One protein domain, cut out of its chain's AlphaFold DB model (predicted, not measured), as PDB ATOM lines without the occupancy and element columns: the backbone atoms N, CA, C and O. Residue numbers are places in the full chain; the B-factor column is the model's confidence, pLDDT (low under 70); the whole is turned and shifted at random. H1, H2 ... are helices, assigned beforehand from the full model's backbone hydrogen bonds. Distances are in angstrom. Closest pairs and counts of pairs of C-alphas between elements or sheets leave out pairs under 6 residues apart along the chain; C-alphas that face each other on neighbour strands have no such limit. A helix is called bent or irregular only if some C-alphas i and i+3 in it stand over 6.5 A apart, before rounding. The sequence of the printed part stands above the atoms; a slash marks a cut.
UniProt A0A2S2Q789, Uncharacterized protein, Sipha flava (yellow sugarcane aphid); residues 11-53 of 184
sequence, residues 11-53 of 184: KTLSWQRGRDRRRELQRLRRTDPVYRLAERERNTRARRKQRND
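This is residues 11 to 53 of the 184 residues of an uncharacterized protein of Sipha flava (yellow sugarcane aphid) (UniProt A0A2S2Q789). Two long helices, H1 and H2, of nearly equal length meet at their ends in a wide, open V, with the corner at the tight link round Asp 32. The two arms spread away from that corner within one flat layer, and the space between them is empty. The printed part has 43 residues with two named helices, H1 then H2, and no named strand; its class is all helix. It is extended, with a radius of gyration of the C-alphas of 15.1 A, and flat, spanning 44 by 26 by 6 A.

H1, residues 11 to 31, is joined by a tight link of one residue to H2, residues 33 to 52. The two helices only just touch, and only at the corner by their link, with 3 pairs of C-alphas within 8 A. H1 touches H2 with residues 29 to 30 alone, and H2 touches H1 with residues 35 to 36 alone. Their closest C-alphas are those of Arg 30 and Arg 36, 5.8 A apart. Their lines are about perpendicular, at 83 degrees, and their centres are 23.6 A apart. In H1 and H2 every O i to N i+4 pair is within hydrogen-bond range.

H1 begins at C-alpha 11, at (30.580, 122.639, 58.416), and runs 30.6 A to C-alpha 31, at (7.055, 116.866, 77.185). H2 begins at C-alpha 33, at (4.466, 111.971, 80.118), and runs 28.6 A to C-alpha 52, at (24.868, 98.053, 94.503). Neither helix is bent.

The two C-alphas farthest apart are those of Lys 11 and Asn 52, at 44.0 A. Residues 11 to 29, which belong to H1, stand free, and so do residues 40 to 53, of which 40 to 52 belong to H2. The printed part has no cut and no long link. The mean pLDDT of the printed part is 93.0, and no printed residue is under 70.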
ATOM      1  N   LYS A  11      30.477 123.781  57.496       87.75
ATOM      2  CA  LYS A  11      30.580 122.639  58.416       87.75
ATOM      3  C   LYS A  11      30.146 123.036  59.823       87.75
ATOM      4  O   LYS A  11      29.306 122.347  60.399       87.75
ATOM      5  N   THR A  12      30.657 124.139  60.367       90.56
ATOM      6  CA  THR A  12      30.300 124.597  61.724       90.56
ATOM      7  C   THR A  12      28.807 124.907  61.847       90.56
ATOM      8  O   THR A  12      28.159 124.414  62.773       90.56
ATOM      9  N   LEU A  13      28.218 125.589  60.860       92.12
ATOM     10  CA  LEU A  13      26.772 125.842  60.805       92.12
ATOM     11  C   LEU A  13      25.941 124.557  60.674       92.12
ATOM     12  O   LEU A  13      24.818 124.482  61.177       92.12
ATOM     13  N   SER A  14      26.455 123.539  59.980       92.81
ATOM     14  CA  SER A  14      25.815 122.219  59.902       92.81
ATOM     15  C   SER A  14      25.829 121.509  61.263       92.81
ATOM     16  O   SER A  14      24.786 121.056  61.741       92.81
ATOM     17  N   TRP A  15      26.982 121.500  61.940       93.12
ATOM     18  CA  TRP A  15      27.137 120.946  63.288       93.12
ATOM     19  C   TRP A  15      26.218 121.623  64.305       93.12
ATOM     20  O   TRP A  15      25.553 120.940  65.091       93.12
ATOM     21  N   GLN A  16      26.155 122.954  64.276       94.56
ATOM     22  CA  GLN A  16      25.319 123.734  65.182       94.56
ATOM     23  C   GLN A  16      23.834 123.422  64.972       94.56
ATOM     24  O   GLN A  16      23.157 123.025  65.921       94.56
ATOM     25  N   ARG A  17      23.361 123.430  63.717       93.31
ATOM     26  CA  ARG A  17      21.984 123.026  63.377       93.31
ATOM     27  C   ARG A  17      21.661 121.600  63.820       93.31
ATOM     28  O   ARG A  17      20.568 121.344  64.324       93.31
ATOM     29  N   GLY A  18      22.604 120.670  63.672       95.75
ATOM     30  CA  GLY A  18      22.441 119.295  64.148       95.75
ATOM     31  C   GLY A  18      22.307 119.207  65.672       95.75
ATOM     32  O   GLY A  18      21.478 118.447  66.183       95.75
ATOM     33  N   ARG A  19      23.089 120.001  66.411       95.56
ATOM     34  CA  ARG A  19      23.018 120.085  67.876       95.56
ATOM     35  C   ARG A  19      21.688 120.673  68.339       95.56
ATOM     36  O   ARG A  19      21.075 120.115  69.249       95.56
ATOM     37  N   ASP A  20      21.237 121.752  67.711       96.62
ATOM     38  CA  ASP A  20      20.002 122.438  68.094       96.62
ATOM     39  C   ASP A  20      18.774 121.579  67.801       96.62
ATOM     40  O   ASP A  20      17.967 121.349  68.702       96.62
ATOM     41  N   ARG A  21      18.719 120.938  66.624       95.19
ATOM     42  CA  ARG A  21      17.669 119.959  66.305       95.19
ATOM     43  C   ARG A  21      17.621 118.822  67.326       95.19
ATOM     44  O   ARG A  21      16.548 118.425  67.768       95.19
ATOM     45  N   ARG A  22      18.778 118.298  67.744       95.69
ATOM     46  CA  ARG A  22      18.845 117.232  68.760       95.69
ATOM     47  C   ARG A  22      18.301 117.699  70.111       95.69
ATOM     48  O   ARG A  22      17.574 116.953  70.764       95.69
ATOM     49  N   ARG A  23      18.623 118.931  70.515       95.69
ATOM     50  CA  ARG A  23      18.108 119.546  71.748       95.69
ATOM     51  C   ARG A  23      16.599 119.755  71.684       95.69
ATOM     52  O   ARG A  23      15.918 119.442  72.654       95.69
ATOM     53  N   GLU A  24      16.075 120.239  70.563       94.31
ATOM     54  CA  GLU A  24      14.633 120.417  70.360       94.31
ATOM     55  C   GLU A  24      13.883 119.089  70.408       94.31
ATOM     56  O   GLU A  24      12.921 118.958  71.162       94.31
ATOM     57  N   LEU A  25      14.371 118.069  69.700       93.88
ATOM     58  CA  LEU A  25      13.792 116.726  69.762       93.88
ATOM     59  C   LEU A  25      13.816 116.169  71.189       93.88
ATOM     60  O   LEU A  25      12.839 115.573  71.638       93.88
ATOM     61  N   GLN A  26      14.901 116.395  71.933       92.62
ATOM     62  CA  GLN A  26      14.982 115.980  73.331       92.62
ATOM     63  C   GLN A  26      13.990 116.742  74.221       92.62
ATOM     64  O   GLN A  26      13.383 116.137  75.104       92.62
ATOM     65  N   ARG A  27      13.791 118.045  73.985       93.19
ATOM     66  CA  ARG A  27      12.764 118.842  74.672       93.19
ATOM     67  C   ARG A  27      11.370 118.288  74.386       93.19
ATOM     68  O   ARG A  27      10.640 118.033  75.337       93.19
ATOM     69  N   LEU A  28      11.043 118.020  73.121       92.75
ATOM     70  CA  LEU A  28       9.755 117.449  72.717       92.75
ATOM     71  C   LEU A  28       9.513 116.074  73.350       92.75
ATOM     72  O   LEU A  28       8.471 115.870  73.965       92.75
ATOM     73  N   ARG A  29      10.494 115.160  73.313       90.75
ATOM     74  CA  ARG A  29      10.390 113.856  74.004       90.75
ATOM     75  C   ARG A  29      10.082 114.032  75.487       90.75
ATOM     76  O   ARG A  29       9.227 113.354  76.034       90.75
ATOM     77  N   ARG A  30      10.732 114.996  76.136       88.94
ATOM     78  CA  ARG A  30      10.546 115.290  77.561       88.94
ATOM     79  C   ARG A  30       9.220 115.964  77.916       88.94
ATOM     80  O   ARG A  30       8.941 116.072  79.110       88.94
ATOM     81  N   THR A  31       8.437 116.419  76.941       92.44
ATOM     82  CA  THR A  31       7.055 116.866  77.185       92.44
ATOM     83  C   THR A  31       6.067 115.706  77.233       92.44
ATOM     84  O   THR A  31       5.010 115.845  77.837       92.44
ATOM     85  N   ASP A  32       6.417 114.553  76.655       92.75
ATOM     86  CA  ASP A  32       5.574 113.363  76.683       92.75
ATOM     87  C   ASP A  32       5.636 112.695  78.074       92.75
ATOM     88  O   ASP A  32       6.723 112.295  78.521       92.75
ATOM     89  N   PRO A  33       4.500 112.571  78.788       89.88
ATOM     90  CA  PRO A  33       4.466 111.971  80.118       89.88
ATOM     91  C   PRO A  33       4.871 110.491  80.112       89.88
ATOM     92  O   PRO A  33       5.532 110.048  81.053       89.88
ATOM     93  N   VAL A  34       4.553 109.737  79.053       94.19
ATOM     94  CA  VAL A  34       4.906 108.313  78.937       94.19
ATOM     95  C   VAL A  34       6.420 108.169  78.815       94.19
ATOM     96  O   VAL A  34       7.044 107.415  79.566       94.19
ATOM     97  N   TYR A  35       7.036 108.972  77.944       92.12
ATOM     98  CA  TYR A  35       8.491 109.007  77.807       92.12
ATOM     99  C   TYR A  35       9.177 109.402  79.121       92.12
ATOM    100  O   TYR A  35      10.185 108.807  79.505       92.12
ATOM    101  N   ARG A  36       8.637 110.395  79.837       92.44
ATOM    102  CA  ARG A  36       9.194 110.849  81.119       92.44
ATOM    103  C   ARG A  36       9.141 109.786  82.208       92.44
ATOM    104  O   ARG A  36      10.084 109.703  82.994       92.44
ATOM    105  N   LEU A  37       8.067 109.005  82.273       93.94
ATOM    106  CA  LEU A  37       7.950 107.903  83.227       93.94
ATOM    107  C   LEU A  37       8.975 106.806  82.918       93.94
ATOM    108  O   LEU A  37       9.748 106.445  83.805       93.94
ATOM    109  N   ALA A  38       9.077 106.388  81.655       92.88
ATOM    110  CA  ALA A  38      10.070 105.402  81.226       92.88
ATOM    111  C   ALA A  38      11.522 105.881  81.465       92.88
ATOM    112  O   ALA A  38      12.362 105.128  81.962       92.88
ATOM    113  N   GLU A  39      11.827 107.159  81.184       91.56
ATOM    114  CA  GLU A  39      13.139 107.773  81.472       91.56
ATOM    115  C   GLU A  39      13.462 107.704  82.979       91.56
ATOM    116  O   GLU A  39      14.580 107.353  83.364       91.56
ATOM    117  N   ARG A  40      12.485 107.998  83.850       93.62
ATOM    118  CA  ARG A  40      12.653 107.934  85.314       93.62
ATOM    119  C   ARG A  40      12.893 106.516  85.810       93.62
ATOM    120  O   ARG A  40      13.772 106.318  86.652       93.62
ATOM    121  N   GLU A  41      12.140 105.546  85.310       95.44
ATOM    122  CA  GLU A  41      12.288 104.146  85.702       95.44
ATOM    123  C   GLU A  41      13.676 103.614  85.325       95.44
ATOM    124  O   GLU A  41      14.400 103.099  86.185       95.44
ATOM    125  N   ARG A  42      14.114 103.861  84.079       93.44
ATOM    126  CA  ARG A  42      15.459 103.499  83.609       93.44
ATOM    127  C   ARG A  42      16.548 104.120  84.481       93.44
ATOM    128  O   ARG A  42      17.460 103.417  84.918       93.44
ATOM    129  N   ASN A  43      16.436 105.416  84.780       95.06
ATOM    130  CA  ASN A  43      17.400 106.126  85.625       95.06
ATOM    131  C   ASN A  43      17.434 105.572  87.054       95.06
ATOM    132  O   ASN A  43      18.508 105.418  87.636       95.06
ATOM    133  N   THR A  44      16.272 105.239  87.614       95.38
ATOM    134  CA  THR A  44      16.164 104.659  88.960       95.38
ATOM    135  C   THR A  44      16.815 103.280  89.003       95.38
ATOM    136  O   THR A  44      17.636 103.014  89.886       95.38
ATOM    137  N   ARG A  45      16.528 102.426  88.013       94.25
ATOM    138  CA  ARG A  45      17.142 101.098  87.872       94.25
ATOM    139  C   ARG A  45      18.658 101.204  87.713       94.25
ATOM    140  O   ARG A  45      19.383 100.515  88.427       94.25
ATOM    141  N   ALA A  46      19.140 102.086  86.841       93.19
ATOM    142  CA  ALA A  46      20.570 102.305  86.623       93.19
ATOM    143  C   ALA A  46      21.274 102.786  87.899       93.19
ATOM    144  O   ALA A  46      22.298 102.227  88.292       93.19
ATOM    145  N   ARG A  47      20.684 103.758  88.609       92.75
ATOM    146  CA  ARG A  47      21.229 104.260  89.876       92.75
ATOM    147  C   ARG A  47      21.259 103.179  90.954       92.75
ATOM    148  O   ARG A  47      22.222 103.107  91.712       92.75
ATOM    149  N   ARG A  48      20.225 102.334  91.028       92.69
ATOM    150  CA  ARG A  48      20.192 101.193  91.952       92.69
ATOM    151  C   ARG A  48      21.302 100.194  91.630       92.69
ATOM    152  O   ARG A  48      22.026  99.812  92.541       92.69
ATOM    153  N   LYS A  49      21.475  99.827  90.353       92.31
ATOM    154  CA  LYS A  49      22.575  98.953  89.909       92.31
ATOM    155  C   LYS A  49      23.935  99.535  90.302       92.31
ATOM    156  O   LYS A  49      24.717  98.851  90.943       92.31
ATOM    157  N   GLN A  50      24.169 100.814  90.011       90.50
ATOM    158  CA  GLN A  50      25.424 101.494  90.333       90.50
ATOM    159  C   GLN A  50      25.697 101.562  91.845       90.50
ATOM    160  O   GLN A  50      26.818 101.334  92.278       90.50
ATOM    161  N   ARG A  51      24.681 101.834  92.673       88.81
ATOM    162  CA  ARG A  51      24.833 101.856  94.141       88.81
ATOM    163  C   ARG A  51      25.126 100.489  94.748       88.81
ATOM    164  O   ARG A  51      25.715 100.441  95.829       88.81
ATOM    165  N   ASN A  52      24.657  99.434  94.091       91.38
ATOM    166  CA  ASN A  52      24.868  98.053  94.503       91.38
ATOM    167  C   ASN A  52      26.152  97.463  93.915       91.38
ATOM    168  O   ASN A  52      26.562  96.396  94.357       91.38
ATOM    169  N   ASP A  53      26.785  98.135  92.952       93.50
ATOM    170  CA  ASP A  53      28.083  97.731  92.431       93.50
ATOM    171  C   ASP A  53      29.171  98.014  93.490       93.50
ATOM    172  O   ASP A  53      29.460  99.183  93.793       93.50
TER     173      ASP A  53